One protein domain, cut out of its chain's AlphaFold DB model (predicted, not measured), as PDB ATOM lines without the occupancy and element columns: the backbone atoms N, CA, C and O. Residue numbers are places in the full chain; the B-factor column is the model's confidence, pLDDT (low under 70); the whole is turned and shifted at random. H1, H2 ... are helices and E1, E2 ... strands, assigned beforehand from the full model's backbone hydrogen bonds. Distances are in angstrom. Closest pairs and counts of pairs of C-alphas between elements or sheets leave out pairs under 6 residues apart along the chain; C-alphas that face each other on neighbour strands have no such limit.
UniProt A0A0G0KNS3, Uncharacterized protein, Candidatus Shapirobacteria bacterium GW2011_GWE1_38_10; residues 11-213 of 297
ATOM      1  N   VAL A  11     -18.318 -11.421   0.873       64.56
ATOM      2  CA  VAL A  11     -17.235 -10.739   1.601       64.56
ATOM      3  C   VAL A  11     -16.991  -9.328   1.057       64.56
ATOM      4  O   VAL A  11     -16.743  -8.395   1.826       64.56
ATOM      5  N   LYS A  12     -17.075  -9.126  -0.261       65.62
ATOM      6  CA  LYS A  12     -16.982  -7.783  -0.857       65.62
ATOM      7  C   LYS A  12     -18.265  -6.980  -0.689       65.62
ATOM      8  O   LYS A  12     -18.184  -5.772  -0.470       65.62
ATOM      9  N   GLU A  13     -19.414  -7.637  -0.763       66.69
ATOM     10  CA  GLU A  13     -20.727  -7.017  -0.637       66.69
ATOM     11  C   GLU A  13     -20.911  -6.399   0.742       66.69
ATOM     12  O   GLU A  13     -21.395  -5.278   0.841       66.69
ATOM     13  N   VAL A  14     -20.379  -7.017   1.803       72.44
ATOM     14  CA  VAL A  14     -20.286  -6.369   3.123       72.44
ATOM     15  C   VAL A  14     -19.594  -5.001   3.032       72.44
ATOM     16  O   VAL A  14     -20.080  -4.013   3.585       72.44
ATOM     17  N   ASN A  15     -18.476  -4.895   2.310       69.50
ATOM     18  CA  ASN A  15     -17.757  -3.624   2.164       69.50
ATOM     19  C   ASN A  15     -18.512  -2.609   1.292       69.50
ATOM     20  O   ASN A  15     -18.418  -1.404   1.535       69.50
ATOM     21  N   TYR A  16     -19.257  -3.074   0.289       68.88
ATOM     22  CA  TYR A  16     -20.125  -2.227  -0.524       68.88
ATOM     23  C   TYR A  16     -21.321  -1.703   0.287       68.88
ATOM     24  O   TYR A  16     -21.537  -0.492   0.352       68.88
ATOM     25  N   LEU A  17     -22.037  -2.589   0.980       68.94
ATOM     26  CA  LEU A  17     -23.241  -2.288   1.755       68.94
ATOM     27  C   LEU A  17     -22.970  -1.403   2.976       68.94
ATOM     28  O   LEU A  17     -23.824  -0.598   3.353       68.94
ATOM     29  N   ARG A  18     -21.760  -1.457   3.550       76.88
ATOM     30  CA  ARG A  18     -21.316  -0.528   4.610       76.88
ATOM     31  C   ARG A  18     -21.399   0.947   4.210       76.88
ATOM     32  O   ARG A  18     -21.506   1.792   5.094       76.88
ATOM     33  N   LYS A  19     -21.378   1.264   2.911       72.62
ATOM     34  CA  LYS A  19     -21.503   2.641   2.396       72.62
ATOM     35  C   LYS A  19     -22.923   3.209   2.520       72.62
ATOM     36  O   LYS A  19     -23.104   4.411   2.372       72.62
ATOM     37  N   PHE A  20     -23.913   2.358   2.784       74.94
ATOM     38  CA  PHE A  20     -25.327   2.713   2.901       74.94
ATOM     39  C   PHE A  20     -25.805   2.523   4.345       74.94
ATOM     40  O   PHE A  20     -25.144   1.845   5.132       74.94
ATOM     41  N   LEU A  21     -26.956   3.098   4.708       76.56
ATOM     42  CA  LEU A  21     -27.548   3.007   6.052       76.56
ATOM     43  C   LEU A  21     -29.050   2.692   5.976       76.56
ATOM     44  O   LEU A  21     -29.711   3.076   5.010       76.56
ATOM     45  N   GLY A  22     -29.570   2.011   7.005       80.50
ATOM     46  CA  GLY A  22     -30.997   1.713   7.179       80.50
ATOM     47  C   GLY A  22     -31.655   1.059   5.957       80.50
ATOM     48  O   GLY A  22     -31.059   0.209   5.297       80.50
ATOM     49  N   GLU A  23     -32.859   1.523   5.624       83.19
ATOM     50  CA  GLU A  23     -33.655   1.094   4.461       83.19
ATOM     51  C   GLU A  23     -32.866   1.106   3.140       83.19
ATOM     52  O   GLU A  23     -32.999   0.201   2.319       83.19
ATOM     53  N   SER A  24     -31.979   2.087   2.936       72.31
ATOM     54  CA  SER A  24     -31.175   2.160   1.710       72.31
ATOM     55  C   SER A  24     -30.225   0.967   1.581       72.31
ATOM     56  O   SER A  24     -30.087   0.406   0.493       72.31
ATOM     57  N   ARG A  25     -29.606   0.541   2.693       78.81
ATOM     58  CA  ARG A  25     -28.714  -0.626   2.742       78.81
ATOM     59  C   ARG A  25     -29.478  -1.917   2.464       78.81
ATOM     60  O   ARG A  25     -29.016  -2.728   1.665       78.81
ATOM     61  N   LYS A  26     -30.650  -2.065   3.081       82.06
ATOM     62  CA  LYS A  26     -31.559  -3.188   2.848       82.06
ATOM     63  C   LYS A  26     -31.927  -3.309   1.373       82.06
ATOM     64  O   LYS A  26     -31.718  -4.355   0.767       82.06
ATOM     65  N   HIS A  27     -32.356  -2.204   0.771       73.06
ATOM     66  CA  HIS A  27     -32.732  -2.175  -0.636       73.06
ATOM     67  C   HIS A  27     -31.556  -2.487  -1.578       73.06
ATOM     68  O   HIS A  27     -31.742  -3.152  -2.594       73.06
ATOM     69  N   GLN A  28     -30.327  -2.058  -1.246       72.56
ATOM     70  CA  GLN A  28     -29.149  -2.471  -2.020       72.56
ATOM     71  C   GLN A  28     -28.932  -3.988  -1.945       72.56
ATOM     72  O   GLN A  28     -28.721  -4.601  -2.985       72.56
ATOM     73  N   LEU A  29     -29.013  -4.596  -0.756       75.44
ATOM     74  CA  LEU A  29     -28.828  -6.042  -0.597       75.44
ATOM     75  C   LEU A  29     -29.881  -6.839  -1.379       75.44
ATOM     76  O   LEU A  29     -29.522  -7.746  -2.129       75.44
ATOM     77  N   GLU A  30     -31.160  -6.470  -1.251       76.88
ATOM     78  CA  GLU A  30     -32.259  -7.084  -2.009       76.88
ATOM     79  C   GLU A  30     -31.985  -7.036  -3.515       76.88
ATOM     80  O   GLU A  30     -32.153  -8.037  -4.216       76.88
ATOM     81  N   ARG A  31     -31.510  -5.888  -4.010       67.31
ATOM     82  CA  ARG A  31     -31.211  -5.692  -5.427       67.31
ATOM     83  C   ARG A  31     -30.028  -6.530  -5.900       67.31
ATOM     84  O   ARG A  31     -30.133  -7.166  -6.947       67.31
ATOM     85  N   GLU A  32     -28.911  -6.534  -5.176       69.00
ATOM     86  CA  GLU A  32     -27.714  -7.285  -5.586       69.00
ATOM     87  C   GLU A  32     -27.977  -8.799  -5.586       69.00
ATOM     88  O   GLU A  32     -27.635  -9.493  -6.547       69.00
ATOM     89  N   VAL A  33     -28.691  -9.305  -4.571       70.00
ATOM     90  CA  VAL A  33     -29.107 -10.715  -4.526       70.00
ATOM     91  C   VAL A  33     -30.058 -11.045  -5.678       70.00
ATOM     92  O   VAL A  33     -29.846 -12.037  -6.375       70.00
ATOM     93  N   SER A  34     -31.070 -10.207  -5.922       63.53
ATOM     94  CA  SER A  34     -32.042 -10.439  -6.999       63.53
ATOM     95  C   SER A  34     -31.382 -10.414  -8.376       63.53
ATOM     96  O   SER A  34     -31.649 -11.286  -9.196       63.53
ATOM     97  N   THR A  35     -30.457  -9.479  -8.608       60.12
ATOM     98  CA  THR A  35     -29.677  -9.391  -9.853       60.12
ATOM     99  C   THR A  35     -28.864 -10.662 -10.072       60.12
ATOM    100  O   THR A  35     -28.922 -11.262 -11.144       60.12
ATOM    101  N   SER A  36     -28.146 -11.117  -9.042       65.06
ATOM    102  CA  SER A  36     -27.342 -12.337  -9.126       65.06
ATOM    103  C   SER A  36     -28.196 -13.585  -9.374       65.06
ATOM    104  O   SER A  36     -27.804 -14.453 -10.154       65.06
ATOM    105  N   LEU A  37     -29.374 -13.681  -8.756       66.44
ATOM    106  CA  LEU A  37     -30.292 -14.797  -8.983       66.44
ATOM    107  C   LEU A  37     -30.992 -14.722 -10.342       66.44
ATOM    108  O   LEU A  37     -31.271 -15.765 -10.925       66.44
ATOM    109  N   ALA A  38     -31.234 -13.527 -10.877       61.53
ATOM    110  CA  ALA A  38     -31.746 -13.347 -12.231       61.53
ATOM    111  C   ALA A  38     -30.729 -13.820 -13.277       61.53
ATOM    112  O   ALA A  38     -31.081 -14.595 -14.166       61.53
ATOM    113  N   GLU A  39     -29.457 -13.432 -13.123       59.31
ATOM    114  CA  GLU A  39     -28.354 -13.952 -13.942       59.31
ATOM    115  C   GLU A  39     -28.312 -15.491 -13.899       59.31
ATOM    116  O   GLU A  39     -28.134 -16.134 -14.932       59.31
ATOM    117  N   LEU A  40     -28.519 -16.081 -12.715       60.81
ATOM    118  CA  LEU A  40     -28.458 -17.527 -12.490       60.81
ATOM    119  C   LEU A  40     -29.661 -18.297 -13.057       60.81
ATOM    120  O   LEU A  40     -29.495 -19.338 -13.687       60.81
ATOM    121  N   LEU A  41     -30.877 -17.841 -12.765       60.22
ATOM    122  CA  LEU A  41     -32.100 -18.620 -12.973       60.22
ATOM    123  C   LEU A  41     -32.805 -18.255 -14.284       60.22
ATOM    124  O   LEU A  41     -33.469 -19.103 -14.892       60.22
ATOM    125  N   LEU A  42     -32.664 -17.006 -14.739       58.78
ATOM    126  CA  LEU A  42     -33.406 -16.487 -15.888       58.78
ATOM    127  C   LEU A  42     -32.608 -16.532 -17.194       58.78
ATOM    128  O   LEU A  42     -33.212 -16.708 -18.248       58.78
ATOM    129  N   SER A  43     -31.276 -16.488 -17.154       54.25
ATOM    130  CA  SER A  43     -30.456 -16.645 -18.363       54.25
ATOM    131  C   SER A  43     -30.671 -18.026 -19.002       54.25
ATOM    132  O   SER A  43     -30.720 -19.039 -18.302       54.25
ATOM    133  N   GLU A  44     -30.885 -18.080 -20.318       52.78
ATOM    134  CA  GLU A  44     -30.980 -19.350 -21.066       52.78
ATOM    135  C   GLU A  44     -29.597 -19.913 -21.365       52.78
ATOM    136  O   GLU A  44     -29.382 -21.124 -21.383       52.78
ATOM    137  N   TYR A  45     -28.656 -19.008 -21.600       53.81
ATOM    138  CA  TYR A  45     -27.298 -19.326 -21.970       53.81
ATOM    139  C   TYR A  45     -26.380 -18.219 -21.483       53.81
ATOM    140  O   TYR A  45     -26.705 -17.039 -21.561       53.81
ATOM    141  N   SER A  46     -25.199 -18.602 -21.038       53.06
ATOM    142  CA  SER A  46     -24.106 -17.665 -20.828       53.06
ATOM    143  C   SER A  46     -22.876 -18.221 -21.524       53.06
ATOM    144  O   SER A  46     -22.879 -19.395 -21.873       53.06
ATOM    145  N   HIS A  47     -21.857 -17.413 -21.767       57.12
ATOM    146  CA  HIS A  47     -20.565 -17.874 -22.264       57.12
ATOM    147  C   HIS A  47     -19.485 -16.882 -21.900       57.12
ATOM    148  O   HIS A  47     -19.748 -15.678 -21.851       57.12
ATOM    149  N   ASP A  48     -18.270 -17.366 -21.688       60.50
ATOM    150  CA  ASP A  48     -17.158 -16.509 -21.311       60.50
ATOM    151  C   ASP A  48     -16.184 -16.332 -22.460       60.50
ATOM    152  O   ASP A  48     -15.655 -17.272 -23.049       60.50
ATOM    153  N   TYR A  49     -15.926 -15.066 -22.717       67.62
ATOM    154  CA  TYR A  49     -14.979 -14.557 -23.674       67.62
ATOM    155  C   TYR A  49     -13.890 -13.769 -22.940       67.62
ATOM    156  O   TYR A  49     -13.973 -13.445 -21.749       67.62
ATOM    157  N   LEU A  50     -12.855 -13.434 -23.690       76.81
ATOM    158  CA  LEU A  50     -11.829 -12.482 -23.332       76.81
ATOM    159  C   LEU A  50     -11.988 -11.243 -24.213       76.81
ATOM    160  O   LEU A  50     -12.267 -11.334 -25.406       76.81
ATOM    161  N   TRP A  51     -11.819 -10.082 -23.605       87.81
ATOM    162  CA  TRP A  51     -11.719  -8.790 -24.249       87.81
ATOM    163  C   TRP A  51     -10.274  -8.319 -24.138       87.81
ATOM    164  O   TRP A  51      -9.848  -7.863 -23.075       87.81
ATOM    165  N   ASP A  52      -9.530  -8.407 -25.239       86.94
ATOM    166  CA  ASP A  52      -8.108  -8.026 -25.291       86.94
ATOM    167  C   ASP A  52      -7.889  -6.503 -25.441       86.94
ATOM    168  O   ASP A  52      -6.760  -6.029 -25.559       86.94
ATOM    169  N   GLY A  53      -8.973  -5.719 -25.426       85.44
ATOM    170  CA  GLY A  53      -8.966  -4.280 -25.694       85.44
ATOM    171  C   GLY A  53      -9.391  -3.926 -27.117       85.44
ATOM    172  O   GLY A  53      -9.819  -2.792 -27.356       85.44
ATOM    173  N   GLU A  54      -9.347  -4.882 -28.043       89.38
ATOM    174  CA  GLU A  54      -9.758  -4.687 -29.427       89.38
ATOM    175  C   GLU A  54     -10.784  -5.679 -29.951       89.38
ATOM    176  O   GLU A  54     -11.637  -5.278 -30.751       89.38
ATOM    177  N   LYS A  55     -10.670  -6.938 -29.539       88.81
ATOM    178  CA  LYS A  55     -11.386  -8.087 -30.062       88.81
ATOM    179  C   LYS A  55     -11.947  -8.952 -28.950       88.81
ATOM    180  O   LYS A  55     -11.389  -9.073 -27.860       88.81
ATOM    181  N   ILE A  56     -13.078  -9.567 -29.273       80.75
ATOM    182  CA  ILE A  56     -13.686 -10.607 -28.451       80.75
ATOM    183  C   ILE A  56     -13.066 -11.945 -28.855       80.75
ATOM    184  O   ILE A  56     -13.092 -12.321 -30.029       80.75
ATOM    185  N   ILE A  57     -12.507 -12.656 -27.884       71.69
ATOM    186  CA  ILE A  57     -11.821 -13.934 -28.066       71.69
ATOM    187  C   ILE A  57     -12.539 -14.984 -27.232       71.69
ATOM    188  O   ILE A  57     -12.790 -14.778 -26.050       71.69
ATOM    189  N   ASP A  58     -12.879 -16.113 -27.829       65.06
ATOM    190  CA  ASP A  58     -13.431 -17.244 -27.099       65.06
ATOM    191  C   ASP A  58     -12.418 -17.760 -26.066       65.06
ATOM    192  O   ASP A  58     -11.268 -18.053 -26.401       65.06
ATOM    193  N   LYS A  59     -12.823 -17.847 -24.795       57.19
ATOM    194  CA  LYS A  59     -11.892 -18.165 -23.703       57.19
ATOM    195  C   LYS A  59     -11.343 -19.592 -23.795       57.19
ATOM    196  O   LYS A  59     -10.224 -19.832 -23.345       57.19
ATOM    197  N   GLU A  60     -12.120 -20.533 -24.325       52.53
ATOM    198  CA  GLU A  60     -11.761 -21.955 -24.339       52.53
ATOM    199  C   GLU A  60     -10.890 -22.322 -25.541       52.53
ATOM    200  O   GLU A  60      -9.931 -23.084 -25.417       52.53
ATOM    201  N   THR A  61     -11.212 -21.764 -26.704       49.41
ATOM    202  CA  THR A  61     -10.578 -22.091 -27.983       49.41
ATOM    203  C   THR A  61      -9.527 -21.069 -28.409       49.41
ATOM    204  O   THR A  61      -8.657 -21.393 -29.217       49.41
ATOM    205  N   GLY A  62      -9.583 -19.841 -27.885       58.69
ATOM    206  CA  GLY A  62      -8.719 -18.735 -28.303       58.69
ATOM    207  C   GLY A  62      -9.066 -18.154 -29.680       58.69
ATOM    208  O   GLY A  62      -8.315 -17.328 -30.198       58.69
ATOM    209  N   ILE A  63     -10.178 -18.578 -30.287       63.44
ATOM    210  CA  ILE A  63     -10.622 -18.107 -31.604       63.44
ATOM    211  C   ILE A  63     -11.327 -16.757 -31.447       63.44
ATOM    212  O   ILE A  63     -12.079 -16.540 -30.496       63.44
ATOM    213  N   LYS A  64     -11.105 -15.825 -32.378       69.69
ATOM    214  CA  LYS A  64     -11.777 -14.521 -32.340       69.69
ATOM    215  C   LYS A  64     -13.228 -14.672 -32.775       69.69
ATOM    216  O   LYS A  64     -13.512 -15.302 -33.790       69.69
ATOM    217  N   ALA A  65     -14.141 -14.009 -32.073       68.31
ATOM    218  CA  ALA A  65     -15.562 -14.025 -32.417       68.31
ATOM    219  C   ALA A  65     -15.818 -13.526 -33.850       68.31
ATOM    220  O   ALA A  65     -16.673 -14.063 -34.545       68.31
ATOM    221  N   GLY A  66     -15.037 -12.543 -34.315       63.81
ATOM    222  CA  GLY A  66     -15.128 -12.039 -35.688       63.81
ATOM    223  C   GLY A  66     -14.779 -13.073 -36.766       63.81
ATOM    224  O   GLY A  66     -15.341 -13.003 -37.855       63.81
ATOM    225  N   ASP A  67     -13.900 -14.030 -36.455       63.12
ATOM    226  CA  ASP A  67     -13.541 -15.120 -37.371       63.12
ATOM    227  C   ASP A  67     -14.678 -16.158 -37.414       63.12
ATOM    228  O   ASP A  67     -15.004 -16.694 -38.468       63.12
ATOM    229  N   LEU A  68     -15.355 -16.385 -36.280       60.50
ATOM    230  CA  LEU A  68     -16.525 -17.269 -36.198       60.50
ATOM    231  C   LEU A  68     -17.733 -16.721 -36.973       60.50
ATOM    232  O   LEU A  68     -18.527 -17.495 -37.500       60.50
ATOM    233  N   SER A  69     -17.870 -15.396 -37.061       63.94
ATOM    234  CA  SER A  69     -18.987 -14.740 -37.748       63.94
ATOM    235  C   SER A  69     -18.731 -14.433 -39.223       63.94
ATOM    236  O   SER A  69     -19.577 -13.801 -39.854       63.94
ATOM    237  N   GLU A  70     -17.572 -14.800 -39.781       61.00
ATOM    238  CA  GLU A  70     -17.128 -14.344 -41.111       61.00
ATOM    239  C   GLU A  70     -18.124 -14.679 -42.234       61.00
ATOM    240  O   GLU A  70     -18.267 -13.924 -43.195       61.00
ATOM    241  N   ASN A  71     -18.860 -15.781 -42.069       57.41
ATOM    242  CA  ASN A  71     -19.821 -16.288 -43.044       57.41
ATOM    243  C   ASN A  71     -21.246 -15.742 -42.831       57.41
ATOM    244  O   ASN A  71     -22.145 -16.072 -43.596       57.41
ATOM    245  N   CYS A  72     -21.458 -14.882 -41.828       62.16
ATOM    246  CA  CYS A  72     -22.725 -14.200 -41.582       62.16
ATOM    247  C   CYS A  72     -22.496 -12.686 -41.466       62.16
ATOM    248  O   CYS A  72     -22.030 -12.175 -40.446       62.16
ATOM    249  N   GLU A  73     -22.851 -11.942 -42.518       66.06
ATOM    250  CA  GLU A  73     -22.636 -10.490 -42.589       66.06
ATOM    251  C   GLU A  73     -23.311  -9.745 -41.430       66.06
ATOM    252  O   GLU A  73     -22.721  -8.844 -40.828       66.06
ATOM    253  N   PHE A  74     -24.528 -10.159 -41.068       65.94
ATOM    254  CA  PHE A  74     -25.271  -9.544 -39.975       65.94
ATOM    255  C   PHE A  74     -24.580  -9.771 -38.623       65.94
ATOM    256  O   PHE A  74     -24.381  -8.815 -37.871       65.94
ATOM    257  N   GLU A  75     -24.187 -11.008 -38.306       65.25
ATOM    258  CA  GLU A  75     -23.460 -11.334 -37.070       65.25
ATOM    259  C   GLU A  75     -22.107 -10.625 -37.014       65.25
ATOM    260  O   GLU A  75     -21.769 -10.019 -35.997       65.25
ATOM    261  N   SER A  76     -21.381 -10.604 -38.132       68.81
ATOM    262  CA  SER A  76     -20.129  -9.862 -38.273       68.81
ATOM    263  C   SER A  76     -20.308  -8.374 -37.979       68.81
ATOM    264  O   SER A  76     -19.508  -7.771 -37.258       68.81
ATOM    265  N   GLN A  77     -21.364  -7.753 -38.511       77.69
ATOM    266  CA  GLN A  77     -21.655  -6.348 -38.243       77.69
ATOM    267  C   GLN A  77     -22.069  -6.125 -36.784       77.69
ATOM    268  O   GLN A  77     -21.664  -5.137 -36.166       77.69
ATOM    269  N   ARG A  78     -22.839  -7.052 -36.208       78.38
ATOM    270  CA  ARG A  78     -23.277  -6.988 -34.814       78.38
ATOM    271  C   ARG A  78     -22.101  -7.068 -33.850       78.38
ATOM    272  O   ARG A  78     -21.993  -6.221 -32.965       78.38
ATOM    273  N   LEU A  79     -21.189  -8.014 -34.066       80.81
ATOM    274  CA  LEU A  79     -19.966  -8.149 -33.280       80.81
ATOM    275  C   LEU A  79     -19.089  -6.908 -33.395       80.81
ATOM    276  O   LEU A  79     -18.678  -6.376 -32.369       80.81
ATOM    277  N   LYS A  80     -18.887  -6.361 -34.601       85.31
ATOM    278  CA  LYS A  80     -18.158  -5.091 -34.774       85.31
ATOM    279  C   LYS A  80     -18.774  -3.951 -33.960       85.31
ATOM    280  O   LYS A  80     -18.038  -3.157 -33.374       85.31
ATOM    281  N   ASN A  81     -20.103  -3.868 -33.904       87.56
ATOM    282  CA  ASN A  81     -20.789  -2.858 -33.099       87.56
ATOM    283  C   ASN A  81     -20.549  -3.083 -31.596       87.56
ATOM    284  O   ASN A  81     -20.236  -2.125 -30.892       87.56
ATOM    285  N   ILE A  82     -20.631  -4.330 -31.116       87.06
ATOM    286  CA  ILE A  82     -20.356  -4.679 -29.713       87.06
ATOM    287  C   ILE A  82     -18.907  -4.334 -29.344       87.06
ATOM    288  O   ILE A  82     -18.679  -3.628 -28.365       87.06
ATOM    289  N   GLU A  83     -17.933  -4.754 -30.155       90.31
ATOM    290  CA  GLU A  83     -16.514  -4.416 -29.972       90.31
ATOM    291  C   GLU A  83     -16.300  -2.895 -29.950       90.31
ATOM    292  O   GLU A  83     -15.538  -2.378 -29.133       90.31
ATOM    293  N   GLY A  84     -17.002  -2.154 -30.813       92.31
ATOM    294  CA  GLY A  84     -16.972  -0.692 -30.842       92.31
ATOM    295  C   GLY A  84     -17.496  -0.045 -29.557       92.31
ATOM    296  O   GLY A  84     -16.877   0.887 -29.045       92.31
ATOM    297  N   GLU A  85     -18.604  -0.538 -29.005       90.56
ATOM    298  CA  GLU A  85     -19.158  -0.053 -27.735       90.56
ATOM    299  C   GLU A  85     -18.246  -0.398 -26.541       90.56
ATOM    300  O   GLU A  85     -18.009   0.450 -25.679       90.56
ATOM    301  N   LEU A  86     -17.642  -1.591 -26.528       89.19
ATOM    302  CA  LEU A  86     -16.650  -1.981 -25.519       89.19
ATOM    303  C   LEU A  86     -15.381  -1.113 -25.595       89.19
ATOM    304  O   LEU A  86     -14.857  -0.699 -24.558       89.19
ATOM    305  N   LYS A  87     -14.915  -0.763 -26.805       92.00
ATOM    306  CA  LYS A  87     -13.794   0.178 -27.021       92.00
ATOM    307  C   LYS A  87     -14.081   1.577 -26.481       92.00
ATOM    308  O   LYS A  87     -13.170   2.229 -25.980       92.00
ATOM    309  N   LYS A  88     -15.337   2.031 -26.536       90.25
ATOM    310  CA  LYS A  88     -15.775   3.297 -25.915       90.25
ATOM    311  C   LYS A  88     -15.807   3.234 -24.383       90.25
ATOM    312  O   LYS A  88     -16.106   4.238 -23.745       90.25
ATOM    313  N   GLY A  89     -15.495   2.081 -23.792       85.44
ATOM    314  CA  GLY A  89     -15.425   1.889 -22.350       85.44
ATOM    315  C   GLY A  89     -16.736   1.437 -21.716       85.44
ATOM    316  O   GLY A  89     -16.836   1.478 -20.492       85.44
ATOM    317  N   LYS A  90     -17.734   1.001 -22.498       85.44
ATOM    318  CA  LYS A  90     -18.961   0.446 -21.914       85.44
ATOM    319  C   LYS A  90     -18.660  -0.848 -21.163       85.44
ATOM    320  O   LYS A  90     -17.985  -1.739 -21.673       85.44
ATOM    321  N   GLU A  91     -19.189  -0.949 -19.947       83.06
ATOM    322  CA  GLU A  91     -19.094  -2.160 -19.122       83.06
ATOM    323  C   GLU A  91     -20.215  -3.161 -19.424       83.06
ATOM    324  O   GLU A  91     -20.093  -4.342 -19.104       83.06
ATOM    325  N   LEU A  92     -21.292  -2.703 -20.065       82.50
ATOM    326  CA  LEU A  92     -22.420  -3.520 -20.480       82.50
ATOM    327  C   LEU A  92     -22.867  -3.099 -21.882       82.50
ATOM    328  O   LEU A  92     -23.146  -1.925 -22.122       82.50
ATOM    329  N   VAL A  93     -22.957  -4.064 -22.792       86.00
ATOM    330  CA  VAL A  93     -23.538  -3.882 -24.124       86.00
ATOM    331  C   VAL A  93     -24.698  -4.853 -24.256       86.00
ATOM    332  O   VAL A  93     -24.526  -6.051 -24.054       86.00
ATOM    333  N   VAL A  94     -25.883  -4.340 -24.566       83.69
ATOM    334  CA  VAL A  94     -27.100  -5.151 -24.679       83.69
ATOM    335  C   VAL A  94     -27.664  -5.007 -26.075       83.69
ATOM    336  O   VAL A  94     -27.803  -3.891 -26.578       83.69
ATOM    337  N   CYS A  95     -27.978  -6.136 -26.687       82.69
ATOM    338  CA  CYS A  95     -28.319  -6.210 -28.089       82.69
ATOM    339  C   CYS A  95     -29.294  -7.363 -28.343       82.69
ATOM    340  O   CYS A  95     -29.051  -8.488 -27.919       82.69
ATOM    341  N   VAL A  96     -30.375  -7.117 -29.080       78.19
ATOM    342  CA  VAL A  96     -31.219  -8.179 -29.643       78.19
ATOM    343  C   VAL A  96     -30.348  -9.071 -30.535       78.19
ATOM    344  O   VAL A  96     -29.542  -8.568 -31.332       78.19
ATOM    345  N   SER A  97     -30.443 -10.385 -30.348       67.94
ATOM    346  CA  SER A  97     -29.707 -11.348 -31.163       67.94
ATOM    347  C   SER A  97     -30.105 -11.185 -32.636       67.94
ATOM    348  O   SER A  97     -31.256 -10.863 -32.924       67.94
ATOM    349  N   PRO A  98     -29.173 -11.381 -33.585       57.66
ATOM    350  CA  PRO A  98     -29.475 -11.386 -35.015       57.66
ATOM    351  C   PRO A  98     -30.667 -12.259 -35.376       57.66
ATOM    352  O   PRO A  98     -30.961 -13.191 -34.646       57.66
ATOM    353  N   LYS A  99     -31.291 -12.054 -36.532       59.12
ATOM    354  CA  LYS A  99     -32.158 -13.073 -37.134       59.12
ATOM    355  C   LYS A  99     -31.301 -13.975 -38.020       59.12
ATOM    356  O   LYS A  99     -30.614 -13.449 -38.893       59.12
ATOM    357  N   ASN A 100     -31.352 -15.293 -37.843       50.41
ATOM    358  CA  ASN A 100     -30.633 -16.218 -38.721       50.41
ATOM    359  C   ASN A 100     -31.501 -17.436 -39.063       50.41
ATOM    360  O   ASN A 100     -31.632 -18.380 -38.287       50.41
ATOM    361  N   ALA A 101     -32.093 -17.399 -40.258       46.00
ATOM    362  CA  ALA A 101     -32.952 -18.462 -40.769       46.00
ATOM    363  C   ALA A 101     -32.186 -19.756 -41.112       46.00
ATOM    364  O   ALA A 101     -32.812 -20.802 -41.242       46.00
ATOM    365  N   GLU A 102     -30.856 -19.704 -41.253       41.50
ATOM    366  CA  GLU A 102     -30.025 -20.882 -41.544       41.50
ATOM    367  C   GLU A 102     -29.699 -21.698 -40.285       41.50
ATOM    368  O   GLU A 102     -29.383 -22.883 -40.385       41.50
ATOM    369  N   LEU A 103     -29.793 -21.079 -39.102       42.19
ATOM    370  CA  LEU A 103     -29.406 -21.673 -37.816       42.19
ATOM    371  C   LEU A 103     -30.597 -22.007 -36.895       42.19
ATOM    372  O   LEU A 103     -30.374 -22.476 -35.781       42.19
ATOM    373  N   ASP A 104     -31.834 -21.786 -37.360       42.12
ATOM    374  CA  ASP A 104     -33.105 -22.188 -36.720       42.12
ATOM    375  C   ASP A 104     -33.216 -21.847 -35.216       42.12
ATOM    376  O   ASP A 104     -33.723 -22.629 -34.410       42.12
ATOM    377  N   TYR A 105     -32.720 -20.675 -34.805       46.34
ATOM    378  CA  TYR A 105     -32.947 -20.161 -33.451       46.34
ATOM    379  C   TYR A 105     -34.086 -19.122 -33.444       46.34
ATOM    380  O   TYR A 105     -34.290 -18.426 -34.439       46.34
ATOM    381  N   PRO A 106     -34.859 -19.013 -32.343       49.25
ATOM    382  CA  PRO A 106     -36.076 -18.204 -32.315       49.25
ATOM    383  C   PRO A 106     -35.791 -16.692 -32.326       49.25
ATOM    384  O   PRO A 106     -34.779 -16.232 -31.796       49.25
ATOM    385  N   ASP A 107     -36.729 -15.934 -32.905       53.16
ATOM    386  CA  ASP A 107     -36.661 -14.484 -33.178       53.16
ATOM    387  C   ASP A 107     -36.621 -13.585 -31.913       53.16
ATOM    388  O   ASP A 107     -36.657 -12.360 -32.014       53.16
ATOM    389  N   ASP A 108     -36.562 -14.166 -30.714       65.06
ATOM    390  CA  ASP A 108     -36.923 -13.520 -29.451       65.06
ATOM    391  C   ASP A 108     -35.793 -13.500 -28.405       65.06
ATOM    392  O   ASP A 108     -36.049 -13.480 -27.199       65.06
ATOM    393  N   MET A 109     -34.533 -13.476 -28.849       72.00
ATOM    394  CA  MET A 109     -33.353 -13.526 -27.975       72.00
ATOM    395  C   MET A 109     -32.686 -12.158 -27.771       72.00
ATOM    396  O   MET A 109     -32.509 -11.383 -28.710       72.00
ATOM    397  N   VAL A 110     -32.240 -11.882 -26.544       75.88
ATOM    398  CA  VAL A 110     -31.485 -10.675 -26.176       75.88
ATOM    399  C   VAL A 110     -30.176 -11.053 -25.496       75.88
ATOM    400  O   VAL A 110     -30.162 -11.798 -24.517       75.88
ATOM    401  N   ASP A 111     -29.083 -10.501 -26.010       78.19
ATOM    402  CA  ASP A 111     -27.718 -10.724 -25.558       78.19
ATOM    403  C   ASP A 111     -27.224  -9.569 -24.696       78.19
ATOM    404  O   ASP A 111     -27.352  -8.399 -25.052       78.19
ATOM    405  N   PHE A 112     -26.597  -9.912 -23.579       81.12
ATOM    406  CA  PHE A 112     -25.944  -8.999 -22.657       81.12
ATOM    407  C   PHE A 112     -24.471  -9.368 -22.586       81.12
ATOM    408  O   PHE A 112     -24.106 -10.423 -22.073       81.12
ATOM    409  N   TRP A 113     -23.622  -8.478 -23.075       81.25
ATOM    410  CA  TRP A 113     -22.174  -8.577 -23.017       81.25
ATOM    411  C   TRP A 113     -21.677  -7.729 -21.854       81.25
ATOM    412  O   TRP A 113     -21.669  -6.500 -21.926       81.25
ATOM    413  N   LYS A 114     -21.299  -8.386 -20.760       81.62
ATOM    414  CA  LYS A 114     -20.876  -7.754 -19.509       81.62
ATOM    415  C   LYS A 114     -19.372  -7.895 -19.329       81.62
ATOM    416  O   LYS A 114     -18.848  -9.009 -19.278       81.62
ATOM    417  N   LYS A 115     -18.675  -6.772 -19.198       77.94
ATOM    418  CA  LYS A 115     -17.246  -6.744 -18.889       77.94
ATOM    419  C   LYS A 115     -17.027  -7.104 -17.419       77.94
ATOM    420  O   LYS A 115     -17.711  -6.600 -16.532       77.94
ATOM    421  N   GLY A 116     -16.084  -8.002 -17.171       70.12
ATOM    422  CA  GLY A 116     -15.641  -8.402 -15.840       70.12
ATOM    423  C   GLY A 116     -14.318  -7.745 -15.444       70.12
ATOM    424  O   GLY A 116     -13.809  -6.847 -16.112       70.12
ATOM    425  N   GLU A 117     -13.730  -8.214 -14.342       67.94
ATOM    426  CA  GLU A 117     -12.395  -7.769 -13.932       67.94
ATOM    427  C   GLU A 117     -11.329  -8.198 -14.965       67.94
ATOM    428  O   GLU A 117     -11.255  -9.363 -15.362       67.94
ATOM    429  N   GLY A 118     -10.463  -7.259 -15.364       80.44
ATOM    430  CA  GLY A 118      -9.389  -7.507 -16.329       80.44
ATOM    431  C   GLY A 118      -9.904  -7.664 -17.761       80.44
ATOM    432  O   GLY A 118     -10.620  -6.802 -18.264       80.44
ATOM    433  N   GLU A 119      -9.507  -8.759 -18.407       81.81
ATOM    434  CA  GLU A 119      -9.887  -9.098 -19.786       81.81
ATOM    435  C   GLU A 119     -11.182  -9.915 -19.844       81.81
ATOM    436  O   GLU A 119     -11.603 -10.322 -20.913       81.81
ATOM    437  N   LYS A 120     -11.834 -10.206 -18.717       76.06
ATOM    438  CA  LYS A 120     -13.021 -11.062 -18.733       76.06
ATOM    439  C   LYS A 120     -14.196 -10.367 -19.429       76.06
ATOM    440  O   LYS A 120     -14.510  -9.217 -19.122       76.06
ATOM    441  N   LEU A 121     -14.898 -11.097 -20.290       73.25
ATOM    442  CA  LEU A 121     -16.158 -10.684 -20.900       73.25
ATOM    443  C   LEU A 121     -17.152 -11.845 -20.821       73.25
ATOM    444  O   LEU A 121     -16.813 -12.970 -21.159       73.25
ATOM    445  N   THR A 122     -18.379 -11.592 -20.390       70.44
ATOM    446  CA  THR A 122     -19.408 -12.630 -20.275       70.44
ATOM    447  C   THR A 122     -20.595 -12.260 -21.152       70.44
ATOM    448  O   THR A 122     -21.170 -11.184 -20.999       70.44
ATOM    449  N   LEU A 123     -20.968 -13.156 -22.061       70.19
ATOM    450  CA  LEU A 123     -22.236 -13.123 -22.777       70.19
ATOM    451  C   LEU A 123     -23.309 -13.783 -21.903       70.19
ATOM    452  O   LEU A 123     -23.073 -14.843 -21.328       70.19
ATOM    453  N   MET A 124     -24.490 -13.182 -21.816       65.88
ATOM    454  CA  MET A 124     -25.705 -13.777 -21.263       65.88
ATOM    455  C   MET A 124     -26.834 -13.577 -22.268       65.88
ATOM    456  O   MET A 124     -27.152 -12.446 -22.620       65.88
ATOM    457  N   ARG A 125     -27.442 -14.666 -22.719       67.31
ATOM    458  CA  ARG A 125     -28.555 -14.672 -23.661       67.31
ATOM    459  C   ARG A 125     -29.848 -15.004 -22.929       67.31
ATOM    460  O   ARG A 125     -29.925 -15.969 -22.160       67.31
ATOM    461  N   PHE A 126     -30.862 -14.189 -23.175       63.16
ATOM    462  CA  PHE A 126     -32.178 -14.280 -22.563       63.16
ATOM    463  C   PHE A 126     -33.235 -14.451 -23.640       63.16
ATOM    464  O   PHE A 126     -33.280 -13.668 -24.585       63.16
ATOM    465  N   LYS A 127     -34.113 -15.442 -23.465       66.25
ATOM    466  CA  LYS A 127     -35.303 -15.589 -24.299       66.25
ATOM    467  C   LYS A 127     -36.426 -14.696 -23.796       66.25
ATOM    468  O   LYS A 127     -36.707 -14.652 -22.597       66.25
ATOM    469  N   THR A 128     -37.104 -14.030 -24.713       66.25
ATOM    470  CA  THR A 128     -38.167 -13.061 -24.447       66.25
ATOM    471  C   THR A 128     -39.468 -13.487 -25.128       66.25
ATOM    472  O   THR A 128     -39.465 -14.297 -26.033       66.25
ATOM    473  N   LYS A 129     -40.609 -13.001 -24.651       65.94
ATOM    474  CA  LYS A 129     -41.940 -13.090 -25.273       65.94
ATOM    475  C   LYS A 129     -42.299 -11.790 -25.994       65.94
ATOM    476  O   LYS A 129     -43.452 -11.594 -26.367       65.94
ATOM    477  N   MET A 130     -41.335 -10.883 -26.113       67.50
ATOM    478  CA  MET A 130     -41.533  -9.588 -26.739       67.50
ATOM    479  C   MET A 130     -41.782  -9.799 -28.231       67.50
ATOM    480  O   MET A 130     -41.106 -10.588 -28.887       67.50
ATOM    481  N   SER A 131     -42.773  -9.097 -28.760       70.94
ATOM    482  CA  SER A 131     -42.997  -8.989 -30.194       70.94
ATOM    483  C   SER A 131     -41.805  -8.318 -30.883       70.94
ATOM    484  O   SER A 131     -41.010  -7.611 -30.262       70.94
ATOM    485  N   GLU A 132     -41.707  -8.484 -32.201       72.12
ATOM    486  CA  GLU A 132     -40.655  -7.863 -33.015       72.12
ATOM    487  C   GLU A 132     -40.586  -6.332 -32.824       72.12
ATOM    488  O   GLU A 132     -39.501  -5.754 -32.769       72.12
ATOM    489  N   TRP A 133     -41.740  -5.673 -32.655       73.38
ATOM    490  CA  TRP A 133     -41.816  -4.234 -32.389       73.38
ATOM    491  C   TRP A 133     -41.293  -3.865 -31.002       73.38
ATOM    492  O   TRP A 133     -40.505  -2.933 -30.885       73.38
ATOM    493  N   GLU A 134     -41.660  -4.625 -29.971       73.62
ATOM    494  CA  GLU A 134     -41.162  -4.411 -28.608       73.62
ATOM    495  C   GLU A 134     -39.645  -4.629 -28.526       73.62
ATOM    496  O   GLU A 134     -38.945  -3.854 -27.874       73.62
ATOM    497  N   LEU A 135     -39.109  -5.639 -29.221       73.75
ATOM    498  CA  LEU A 135     -37.663  -5.869 -29.311       73.75
ATOM    499  C   LEU A 135     -36.949  -4.733 -30.038       73.75
ATOM    500  O   LEU A 135     -35.872  -4.315 -29.618       73.75
ATOM    501  N   LYS A 136     -37.550  -4.202 -31.105       76.19
ATOM    502  CA  LYS A 136     -37.007  -3.053 -31.831       76.19
ATOM    503  C   LYS A 136     -36.996  -1.790 -30.970       76.19
ATOM    504  O   LYS A 136     -35.997  -1.072 -30.967       76.19
ATOM    505  N   ASP A 137     -38.060  -1.535 -30.216       76.25
ATOM    506  CA  ASP A 137     -38.129  -0.403 -29.289       76.25
ATOM    507  C   ASP A 137     -37.107  -0.559 -28.156       76.25
ATOM    508  O   ASP A 137     -36.372   0.382 -27.843       76.25
ATOM    509  N   PHE A 138     -36.975  -1.768 -27.604       79.62
ATOM    510  CA  PHE A 138     -35.946  -2.088 -26.619       79.62
ATOM    511  C   PHE A 138     -34.536  -1.888 -27.185       79.62
ATOM    512  O   PHE A 138     -33.681  -1.295 -26.529       79.62
ATOM    513  N   GLU A 139     -34.276  -2.325 -28.417       79.81
ATOM    514  CA  GLU A 139     -33.000  -2.144 -29.113       79.81
ATOM    515  C   GLU A 139     -32.644  -0.658 -29.272       79.81
ATOM    516  O   GLU A 139     -31.507  -0.273 -28.991       79.81
ATOM    517  N   LEU A 140     -33.615   0.179 -29.645       78.50
ATOM    518  CA  LEU A 140     -33.441   1.621 -29.854       78.50
ATOM    519  C   LEU A 140     -33.377   2.433 -28.553       78.50
ATOM    520  O   LEU A 140     -32.899   3.570 -28.564       78.50
ATOM    521  N   MET A 141     -33.835   1.871 -27.432       79.19
ATOM    522  CA  MET A 141     -33.751   2.519 -26.127       79.19
ATOM    523  C   MET A 141     -32.292   2.801 -25.746       79.19
ATOM    524  O   MET A 141     -31.416   1.938 -25.888       79.19
ATOM    525  N   ASN A 142     -32.043   3.989 -25.184       77.19
ATOM    526  CA  ASN A 142     -30.778   4.271 -24.518       77.19
ATOM    527  C   ASN A 142     -30.689   3.454 -23.222       77.19
ATOM    528  O   ASN A 142     -31.426   3.703 -22.271       77.19
ATOM    529  N   LYS A 143     -29.779   2.481 -23.200       73.94
ATOM    530  CA  LYS A 143     -29.564   1.570 -22.066       73.94
ATOM    531  C   LYS A 143     -28.501   2.091 -21.099       73.94
ATOM    532  O   LYS A 143     -28.278   1.489 -20.051       73.94
ATOM    533  N   ASP A 144     -27.860   3.211 -21.431       72.19
ATOM    534  CA  ASP A 144     -26.834   3.816 -20.594       72.19
ATOM    535  C   ASP A 144     -27.477   4.348 -19.304       72.19
ATOM    536  O   ASP A 144     -28.420   5.137 -19.334       72.19
ATOM    537  N   GLY A 145     -26.968   3.898 -18.154       66.75
ATOM    538  CA  GLY A 145     -27.480   4.265 -16.829       66.75
ATOM    539  C   GLY A 145     -28.466   3.267 -16.213       66.75
ATOM    540  O   GLY A 145     -28.716   3.354 -15.010       66.75
ATOM    541  N   TYR A 146     -28.963   2.290 -16.977       62.53
ATOM    542  CA  TYR A 146     -29.746   1.180 -16.429       62.53
ATOM    543  C   TYR A 146     -28.837   0.079 -15.886       62.53
ATOM    544  O   TYR A 146     -27.781  -0.215 -16.454       62.53
ATOM    545  N   LYS A 147     -29.247  -0.565 -14.789       64.88
ATOM    546  CA  LYS A 147     -28.561  -1.763 -14.295       64.88
ATOM    547  C   LYS A 147     -29.055  -2.989 -15.043       64.88
ATOM    548  O   LYS A 147     -30.142  -3.006 -15.612       64.88
ATOM    549  N   LEU A 148     -28.256  -4.051 -14.988       66.00
ATOM    550  CA  LEU A 148     -28.586  -5.327 -15.615       66.00
ATOM    551  C   LEU A 148     -29.967  -5.848 -15.188       66.00
ATOM    552  O   LEU A 148     -30.741  -6.249 -16.046       66.00
ATOM    553  N   ALA A 149     -30.293  -5.805 -13.892       59.97
ATOM    554  CA  ALA A 149     -31.595  -6.247 -13.393       59.97
ATOM    555  C   ALA A 149     -32.763  -5.420 -13.941       59.97
ATOM    556  O   ALA A 149     -33.779  -6.004 -14.302       59.97
ATOM    557  N   ASP A 150     -32.604  -4.098 -14.067       63.38
ATOM    558  CA  ASP A 150     -33.642  -3.232 -14.635       63.38
ATOM    559  C   ASP A 150     -33.898  -3.607 -16.100       63.38
ATOM    560  O   ASP A 150     -35.039  -3.780 -16.518       63.38
ATOM    561  N   LEU A 151     -32.822  -3.807 -16.869       68.06
ATOM    562  CA  LEU A 151     -32.903  -4.213 -18.271       68.06
ATOM    563  C   LEU A 151     -33.494  -5.616 -18.429       68.06
ATOM    564  O   LEU A 151     -34.297  -5.822 -19.328       68.06
ATOM    565  N   ILE A 152     -33.144  -6.564 -17.555       66.56
ATOM    566  CA  ILE A 152     -33.753  -7.902 -17.526       66.56
ATOM    567  C   ILE A 152     -35.241  -7.811 -17.166       66.56
ATOM    568  O   ILE A 152     -36.044  -8.514 -17.768       66.56
ATOM    569  N   GLY A 153     -35.624  -6.947 -16.222       60.59
ATOM    570  CA  GLY A 153     -37.020  -6.726 -15.837       60.59
ATOM    571  C   GLY A 153     -37.865  -6.103 -16.954       60.59
ATOM    572  O   GLY A 153     -39.061  -6.369 -17.034       60.59
ATOM    573  N   MET A 154     -37.245  -5.315 -17.840       70.06
ATOM    574  CA  MET A 154     -37.882  -4.780 -19.051       70.06
ATOM    575  C   MET A 154     -38.077  -5.827 -20.145       70.06
ATOM    576  O   MET A 154     -38.932  -5.652 -21.011       70.06
ATOM    577  N   LEU A 155     -37.297  -6.909 -20.125       66.81
ATOM    578  CA  LEU A 155     -37.560  -8.033 -21.002       66.81
ATOM    579  C   LEU A 155     -38.778  -8.773 -20.457       66.81
ATOM    580  O   LEU A 155     -38.735  -9.334 -19.363       66.81
ATOM    581  N   SER A 156     -39.863  -8.826 -21.231       58.00
ATOM    582  CA  SER A 156     -40.945  -9.785 -20.988       58.00
ATOM    583  C   SER A 156     -40.373 -11.187 -21.199       58.00
ATOM    584  O   SER A 156     -40.492 -11.743 -22.281       58.00
ATOM    585  N   LEU A 157     -39.631 -11.738 -20.237       53.62
ATOM    586  CA  LEU A 157     -38.862 -12.964 -20.431       53.62
ATOM    587  C   LEU A 157     -39.788 -14.149 -20.736       53.62
ATOM    588  O   LEU A 157     -40.762 -14.410 -20.029       53.62
ATOM    589  N   ALA A 158     -39.448 -14.937 -21.759       41.50
ATOM    590  CA  ALA A 158     -40.216 -16.126 -22.131       41.50
ATOM    591  C   ALA A 158     -40.169 -17.247 -21.089       41.50
ATOM    592  O   ALA A 158     -40.991 -18.166 -21.142       41.50
ATOM    593  N   LYS A 159     -39.279 -17.138 -20.093       43.12
ATOM    594  CA  LYS A 159     -39.241 -17.992 -18.897       43.12
ATOM    595  C   LYS A 159     -40.390 -17.786 -17.905       43.12
ATOM    596  O   LYS A 159     -40.383 -18.374 -16.830       43.12
ATOM    597  N   GLU A 160     -41.467 -17.113 -18.301       44.59
ATOM    598  CA  GLU A 160     -42.785 -17.497 -17.775       44.59
ATOM    599  C   GLU A 160     -43.096 -18.995 -17.997       44.59
ATOM    600  O   GLU A 160     -43.911 -19.567 -17.278       44.59
ATOM    601  N   ASN A 161     -42.400 -19.678 -18.913       40.25
ATOM    602  CA  ASN A 161     -42.307 -21.135 -18.876       40.25
ATOM    603  C   ASN A 161     -41.310 -21.580 -17.791       40.25
ATOM    604  O   ASN A 161     -40.106 -21.417 -17.975       40.25
ATOM    605  N   ARG A 162     -41.822 -22.233 -16.729       47.66
ATOM    606  CA  ARG A 162     -41.137 -22.820 -15.539       47.66
ATOM    607  C   ARG A 162     -41.244 -22.017 -14.228       47.66
ATOM    608  O   ARG A 162     -40.362 -22.112 -13.377       47.66
ATOM    609  N   GLY A 163     -42.315 -21.243 -14.034       56.88
ATOM    610  CA  GLY A 163     -42.719 -20.754 -12.705       56.88
ATOM    611  C   GLY A 163     -41.726 -19.826 -11.985       56.88
ATOM    612  O   GLY A 163     -41.896 -19.596 -10.793       56.88
ATOM    613  N   THR A 164     -40.697 -19.308 -12.670       63.72
ATOM    614  CA  THR A 164     -39.676 -18.409 -12.103       63.72
ATOM    615  C   THR A 164     -39.652 -17.102 -12.886       63.72
ATOM    616  O   THR A 164     -39.408 -17.112 -14.086       63.72
ATOM    617  N   SER A 165     -39.883 -15.976 -12.214       68.62
ATOM    618  CA  SER A 165     -39.861 -14.633 -12.808       68.62
ATOM    619  C   SER A 165     -39.007 -13.682 -11.972       68.62
ATOM    620  O   SER A 165     -38.734 -13.966 -10.803       68.62
ATOM    621  N   MET A 166     -38.613 -12.539 -12.545       72.19
ATOM    622  CA  MET A 166     -37.913 -11.495 -11.785       72.19
ATOM    623  C   MET A 166     -38.750 -11.040 -10.582       72.19
ATOM    624  O   MET A 166     -38.242 -10.986  -9.470       72.19
ATOM    625  N   ASN A 167     -40.062 -10.864 -10.771       73.62
ATOM    626  CA  ASN A 167     -40.988 -10.532  -9.686       73.62
ATOM    627  C   ASN A 167     -40.981 -11.579  -8.560       73.62
ATOM    628  O   ASN A 167     -40.997 -11.211  -7.387       73.62
ATOM    629  N   LEU A 168     -40.942 -12.878  -8.891       78.56
ATOM    630  CA  LEU A 168     -40.843 -13.934  -7.879       78.56
ATOM    631  C   LEU A 168     -39.517 -13.838  -7.114       78.56
ATOM    632  O   LEU A 168     -39.518 -13.937  -5.888       78.56
ATOM    633  N   ILE A 169     -38.404 -13.646  -7.828       75.50
ATOM    634  CA  ILE A 169     -37.067 -13.508  -7.237       75.50
ATOM    635  C   ILE A 169     -37.034 -12.313  -6.278       75.50
ATOM    636  O   ILE A 169     -36.664 -12.481  -5.119       75.50
ATOM    637  N   GLU A 170     -37.484 -11.139  -6.722       79.12
ATOM    638  CA  GLU A 170     -37.513  -9.916  -5.913       79.12
ATOM    639  C   GLU A 170     -38.437 -10.045  -4.700       79.12
ATOM    640  O   GLU A 170     -38.085  -9.619  -3.599       79.12
ATOM    641  N   GLN A 171     -39.609 -10.666  -4.868       85.81
ATOM    642  CA  GLN A 171     -40.543 -10.893  -3.770       85.81
ATOM    643  C   GLN A 171     -39.940 -11.819  -2.707       85.81
ATOM    644  O   GLN A 171     -40.017 -11.523  -1.514       85.81
ATOM    645  N   VAL A 172     -39.338 -12.939  -3.121       83.00
ATOM    646  CA  VAL A 172     -38.684 -13.874  -2.194       83.00
ATOM    647  C   VAL A 172     -37.484 -13.206  -1.520       83.00
ATOM    648  O   VAL A 172     -37.328 -13.339  -0.306       83.00
ATOM    649  N   ALA A 173     -36.685 -12.438  -2.267       81.88
ATOM    650  CA  ALA A 173     -35.542 -11.709  -1.731       81.88
ATOM    651  C   ALA A 173     -35.957 -10.685  -0.670       81.88
ATOM    652  O   ALA A 173     -35.385 -10.680   0.419       81.88
ATOM    653  N   ARG A 174     -36.982  -9.868  -0.936       87.81
ATOM    654  CA  ARG A 174     -37.506  -8.878   0.020       87.81
ATOM    655  C   ARG A 174     -38.045  -9.529   1.293       87.81
ATOM    656  O   ARG A 174     -37.739  -9.078   2.400       87.81
ATOM    657  N   ASN A 175     -38.825 -10.600   1.142       86.44
ATOM    658  CA  ASN A 175     -39.414 -11.311   2.276       86.44
ATOM    659  C   ASN A 175     -38.325 -11.909   3.172       86.44
ATOM    660  O   ASN A 175     -38.270 -11.597   4.359       86.44
ATOM    661  N   LEU A 176     -37.409 -12.693   2.598       83.62
ATOM    662  CA  LEU A 176     -36.362 -13.353   3.376       83.62
ATOM    663  C   LEU A 176     -35.322 -12.373   3.918       83.62
ATOM    664  O   LEU A 176     -34.819 -12.592   5.012       83.62
ATOM    665  N   THR A 177     -35.030 -11.269   3.221       85.50
ATOM    666  CA  THR A 177     -34.160 -10.216   3.774       85.50
ATOM    667  C   THR A 177     -34.792  -9.601   5.020       85.50
ATOM    668  O   THR A 177     -34.110  -9.414   6.023       85.50
ATOM    669  N   THR A 178     -36.104  -9.346   4.990       86.38
ATOM    670  CA  THR A 178     -36.844  -8.830   6.151       86.38
ATOM    671  C   THR A 178     -36.871  -9.835   7.301       86.38
ATOM    672  O   THR A 178     -36.598  -9.456   8.436       86.38
ATOM    673  N   GLU A 179     -37.141 -11.113   7.029       82.94
ATOM    674  CA  GLU A 179     -37.137 -12.164   8.056       82.94
ATOM    675  C   GLU A 179     -35.749 -12.342   8.691       82.94
ATOM    676  O   GLU A 179     -35.624 -12.392   9.914       82.94
ATOM    677  N   PHE A 180     -34.689 -12.366   7.877       84.38
ATOM    678  CA  PHE A 180     -33.315 -12.447   8.371       84.38
ATOM    679  C   PHE A 180     -32.928 -11.214   9.190       84.38
ATOM    680  O   PHE A 180     -32.248 -11.348  10.203       84.38
ATOM    681  N   GLU A 181     -33.338 -10.017   8.772       83.88
ATOM    682  CA  GLU A 181     -33.089  -8.785   9.522       83.88
ATOM    683  C   GLU A 181     -33.813  -8.791  10.875       83.88
ATOM    684  O   GLU A 181     -33.229  -8.384  11.877       83.88
ATOM    685  N   MET A 182     -35.050  -9.294  10.933       80.69
ATOM    686  CA  MET A 182     -35.790  -9.434  12.189       80.69
ATOM    687  C   MET A 182     -35.114 -10.409  13.162       80.69
ATOM    688  O   MET A 182     -35.044 -10.121  14.355       80.69
ATOM    689  N   GLU A 183     -34.606 -11.537  12.663       85.25
ATOM    690  CA  GLU A 183     -33.996 -12.586  13.492       85.25
ATOM    691  C   GLU A 183     -32.544 -12.264  13.889       85.25
ATOM    692  O   GLU A 183     -32.124 -12.484  15.025       85.25
ATOM    693  N   PHE A 184     -31.747 -11.731  12.957       82.44
ATOM    694  CA  PHE A 184     -30.295 -11.586  13.111       82.44
ATOM    695  C   PHE A 184     -29.812 -10.129  13.188       82.44
ATOM    696  O   PHE A 184     -28.621  -9.889  13.432       82.44
ATOM    697  N   GLY A 185     -30.705  -9.152  13.013       83.94
ATOM    698  CA  GLY A 185     -30.392  -7.724  13.050       83.94
ATOM    699  C   GLY A 185     -29.406  -7.300  11.960       83.94
ATOM    700  O   GLY A 185     -29.318  -7.896  10.886       83.94
ATOM    701  N   GLU A 186     -28.582  -6.289  12.252       84.38
ATOM    702  CA  GLU A 186     -27.635  -5.736  11.269       84.38
ATOM    703  C   GLU A 186     -26.550  -6.722  10.798       84.38
ATOM    704  O   GLU A 186     -25.860  -6.452   9.810       84.38
ATOM    705  N   LYS A 187     -26.393  -7.880  11.460       80.19
ATOM    706  CA  LYS A 187     -25.413  -8.904  11.064       80.19
ATOM    707  C   LYS A 187     -25.625  -9.389   9.635       80.19
ATOM    708  O   LYS A 187     -24.644  -9.693   8.968       80.19
ATOM    709  N   VAL A 188     -26.865  -9.382   9.141       79.69
ATOM    710  CA  VAL A 188     -27.209  -9.736   7.752       79.69
ATOM    711  C   VAL A 188     -26.410  -8.923   6.729       79.69
ATOM    712  O   VAL A 188     -26.072  -9.427   5.661       79.69
ATOM    713  N   TYR A 189     -26.045  -7.686   7.076       80.88
ATOM    714  CA  TYR A 189     -25.322  -6.777   6.189       80.88
ATOM    715  C   TYR A 189     -23.817  -6.699   6.455       80.88
ATOM    716  O   TYR A 189     -23.074  -6.135   5.651       80.88
ATOM    717  N   LEU A 190     -23.370  -7.179   7.616       78.50
ATOM    718  CA  LEU A 190     -22.008  -6.976   8.117       78.50
ATOM    719  C   LEU A 190     -21.186  -8.263   8.169       78.50
ATOM    720  O   LEU A 190     -19.969  -8.189   8.348       78.50
ATOM    721  N   ASP A 191     -21.842  -9.410   8.006       75.62
ATOM    722  CA  ASP A 191     -21.259 -10.739   8.090       75.62
ATOM    723  C   ASP A 191     -21.452 -11.488   6.761       75.62
ATOM    724  O   ASP A 191     -22.578 -11.754   6.328       75.62
ATOM    725  N   GLY A 192     -20.339 -11.838   6.111       67.56
ATOM    726  CA  GLY A 192     -20.351 -12.554   4.836       67.56
ATOM    727  C   GLY A 192     -20.943 -13.965   4.938       67.56
ATOM    728  O   GLY A 192     -21.545 -14.442   3.976       67.56
ATOM    729  N   GLU A 193     -20.847 -14.630   6.094       68.75
ATOM    730  CA  GLU A 193     -21.510 -15.916   6.327       68.75
ATOM    731  C   GLU A 193     -23.030 -15.737   6.359       68.75
ATOM    732  O   GLU A 193     -23.756 -16.488   5.702       68.75
ATOM    733  N   MET A 194     -23.520 -14.722   7.079       74.19
ATOM    734  CA  MET A 194     -24.957 -14.454   7.186       74.19
ATOM    735  C   MET A 194     -25.560 -14.054   5.837       74.19
ATOM    736  O   MET A 194     -26.617 -14.550   5.450       74.19
ATOM    737  N   MET A 195     -24.847 -13.226   5.078       71.00
ATOM    738  CA  MET A 195     -25.253 -12.821   3.734       71.00
ATOM    739  C   MET A 195     -25.278 -14.003   2.754       71.00
ATOM    740  O   MET A 195     -26.175 -14.110   1.920       71.00
ATOM    741  N   THR A 196     -24.348 -14.950   2.903       68.06
ATOM    742  CA  THR A 196     -24.356 -16.202   2.131       68.06
ATOM    743  C   THR A 196     -25.545 -17.084   2.497       68.06
ATOM    744  O   THR A 196     -26.209 -17.621   1.610       68.06
ATOM    745  N   ARG A 197     -25.843 -17.229   3.796       69.75
ATOM    746  CA  ARG A 197     -27.023 -17.970   4.276       69.75
ATOM    747  C   ARG A 197     -28.307 -17.396   3.679       69.75
ATOM    748  O   ARG A 197     -29.131 -18.169   3.198       69.75
ATOM    749  N   LEU A 198     -28.435 -16.069   3.656       75.19
ATOM    750  CA  LEU A 198     -29.565 -15.377   3.040       75.19
ATOM    751  C   LEU A 198     -29.651 -15.658   1.534       75.19
ATOM    752  O   LEU A 198     -30.700 -16.076   1.053       75.19
ATOM    753  N   TYR A 199     -28.548 -15.499   0.794       70.50
ATOM    754  CA  TYR A 199     -28.503 -15.781  -0.646       70.50
ATOM    755  C   TYR A 199     -28.954 -17.215  -0.971       70.50
ATOM    756  O   TYR A 199     -29.793 -17.432  -1.847       70.50
ATOM    757  N   ILE A 200     -28.436 -18.200  -0.230       66.38
ATOM    758  CA  ILE A 200     -28.808 -19.612  -0.382       66.38
ATOM    759  C   ILE A 200     -30.292 -19.818  -0.069       66.38
ATOM    760  O   ILE A 200     -30.977 -20.507  -0.822       66.38
ATOM    761  N   ALA A 201     -30.791 -19.236   1.026       69.12
ATOM    762  CA  ALA A 201     -32.193 -19.359   1.414       69.12
ATOM    763  C   ALA A 201     -33.123 -18.812   0.322       69.12
ATOM    764  O   ALA A 201     -34.067 -19.495  -0.070       69.12
ATOM    765  N   ILE A 202     -32.804 -17.637  -0.233       73.44
ATOM    766  CA  ILE A 202     -33.565 -17.027  -1.331       73.44
ATOM    767  C   ILE A 202     -33.537 -17.922  -2.566       73.44
ATOM    768  O   ILE A 202     -34.594 -18.215  -3.120       73.44
ATOM    769  N   ARG A 203     -32.363 -18.418  -2.969       72.38
ATOM    770  CA  ARG A 203     -32.247 -19.340  -4.106       72.38
ATOM    771  C   ARG A 203     -33.139 -20.573  -3.929       72.38
ATOM    772  O   ARG A 203     -33.921 -20.890  -4.820       72.38
ATOM    773  N   LEU A 204     -33.006 -21.270  -2.800       66.94
ATOM    774  CA  LEU A 204     -33.749 -22.505  -2.534       66.94
ATOM    775  C   LEU A 204     -35.258 -22.259  -2.495       66.94
ATOM    776  O   LEU A 204     -36.023 -23.074  -3.002       66.94
ATOM    777  N   GLU A 205     -35.686 -21.131  -1.931       74.06
ATOM    778  CA  GLU A 205     -37.098 -20.771  -1.854       74.06
ATOM    779  C   GLU A 205     -37.676 -20.399  -3.229       74.06
ATOM    780  O   GLU A 205     -38.787 -20.816  -3.558       74.06
ATOM    781  N   VAL A 206     -36.912 -19.699  -4.076       69.81
ATOM    782  CA  VAL A 206     -37.292 -19.459  -5.479       69.81
ATOM    783  C   VAL A 206     -37.411 -20.784  -6.238       69.81
ATOM    784  O   VAL A 206     -38.413 -21.011  -6.914       69.81
ATOM    785  N   GLU A 207     -36.437 -21.689  -6.096       66.69
ATOM    786  CA  GLU A 207     -36.478 -23.022  -6.713       66.69
ATOM    787  C   GLU A 207     -37.640 -23.886  -6.189       66.69
ATOM    788  O   GLU A 207     -38.193 -24.697  -6.934       66.69
ATOM    789  N   ARG A 208     -38.022 -23.747  -4.913       71.69
ATOM    790  CA  ARG A 208     -39.177 -24.445  -4.329       71.69
ATOM    791  C   ARG A 208     -40.481 -23.919  -4.923       71.69
ATOM    792  O   ARG A 208     -41.269 -24.706  -5.447       71.69
ATOM    793  N   LYS A 209     -40.690 -22.599  -4.884       72.38
ATOM    794  CA  LYS A 209     -41.912 -21.956  -5.391       72.38
ATOM    795  C   LYS A 209     -42.095 -22.159  -6.892       72.38
ATOM    796  O   LYS A 209     -43.217 -22.366  -7.346       72.38
ATOM    797  N   SER A 210     -41.012 -22.181  -7.664       66.00
ATOM    798  CA  SER A 210     -41.096 -22.428  -9.105       66.00
ATOM    799  C   SER A 210     -41.538 -23.848  -9.456       66.00
ATOM    800  O   SER A 210     -42.279 -24.045 -10.420       66.00
ATOM    801  N   ARG A 211     -41.155 -24.846  -8.644       65.25
ATOM    802  CA  ARG A 211     -41.620 -26.236  -8.788       65.25
ATOM    803  C   ARG A 211     -43.092 -26.399  -8.428       65.25
ATOM    804  O   ARG A 211     -43.767 -27.195  -9.071       65.25
ATOM    805  N   GLU A 212     -43.585 -25.653  -7.445       60.62
ATOM    806  CA  GLU A 212     -45.001 -25.669  -7.042       60.62
ATOM    807  C   GLU A 212     -45.916 -25.090  -8.125       60.62
ATOM    808  O   GLU A 212     -47.012 -25.598  -8.341       60.62
ATOM    809  N   ILE A 213     -45.431 -24.094  -8.869       53.94
ATOM    810  CA  ILE A 213     -46.141 -23.495 -10.009       53.94
ATOM    811  C   ILE A 213     -46.061 -24.396 -11.268       53.94
ATOM    812  O   ILE A 213     -46.928 -24.336 -12.134       53.94
TER     813      ILE A 213
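Overview. This is residues 11 to 213 of the 297 residues of an uncharacterized protein of Candidatus Shapirobacteria bacterium GW2011_GWE1_38_10 (UniProt A0A0G0KNS3). Two lobes make a long body: one is a strongly twisted sheet of five strands, curled like part of a barrel, with H4 packed on it and H3 and H5 grazing it; the other is a group of three long crossed helices, H2, H7 and H9, with the short H1 and H8 near one end. H6 sits between the lobes. The printed part has 203 residues with nine named helices and five named strands, in the order H1 H2 E1 E2 H3 H4 E3 E4 E5 H5 H6 H7 H8 H9; the class is mixed. The antiparallel sheet runs E2 E1 E5 E4 E3. The whole is compact, with a radius of gyration of the C-alphas of 18.7 A, yet elongated, spanning 58 by 38 by 31 A.

Arrangement. Start at H1, residues 11 to 17, which only just touches H2, residues 22 to 41, with 3 pairs of C-alphas within 8 A; Leu 17 and Arg 25 are closest, 5.8 A. Next comes the hairpin of E1, residues 45 to 51, and E2, residues 56 to 58, with N 57 and O 50 2.8 A apart. H3, residues 65 to 68, touches residues 76 to 80 of H4, residues 73 to 87; the C-alphas of Gly 66 and Ser 76 are closest, 6.0 A. E3, residues 92 to 96, E4, residues 109 to 115, and E5, residues 120 to 127, form a meander, each the antiparallel neighbour of the one before: N 111 and O 95 are 2.8 A apart, N 124 and O 112 2.8 A. E5 also pairs with E1, N 47 and O 123 at 2.9 A. H4 makes two layers with the sheet, a helix on one face, at a height of 5.4 A. H5, residues 132 to 140, only grazes the sheet. H6, residues 148 to 154, grazes it too and touches H2 about perpendicular, at 76 degrees; the C-alphas of Thr 35 and Ala 149 are closest, 5.1 A. H7, residues 166 to 184, touches H2 at a steep tilt of 46 degrees, opposite ways, closest at the C-alphas of Ser 34 and Glu 170, 5.6 A. H8, residues 187 to 190, touches H1, Val 14 to Leu 190 being the closest C-alphas, 5.3 A. H9, residues 192 to 213, touches H7 with residues 198 to 206, closest at the C-alphas of Ala 173 and Ile 202, 5.7 A. Every O i to N i+4 pair is within hydrogen-bond range in H2, H4, H5, H6, H7 and H9, and 2 of 3 are in H1; H3 and H8 are too short for one.

Along the chain. Find C-alpha 11, where H1 begins, at (-17.235, -10.739, 1.601). H2 measures 28.6 A, H4 20.8 A, E5 23.4 A and H7 26.0 A. H9, 31.7 A, ends at C-alpha 213, (-46.141, -23.495, -10.009).

Size, cuts and confidence. The C-alphas of Asn 71 and Glu 183 are farthest apart, 58.4 A. The printed part has no cut; the links E3 to E4 and H6 to H7 are long. Mean pLDDT of the printed part is 70.6, and 96 residues are under 70, among them 34 to 49 and 97 to 108.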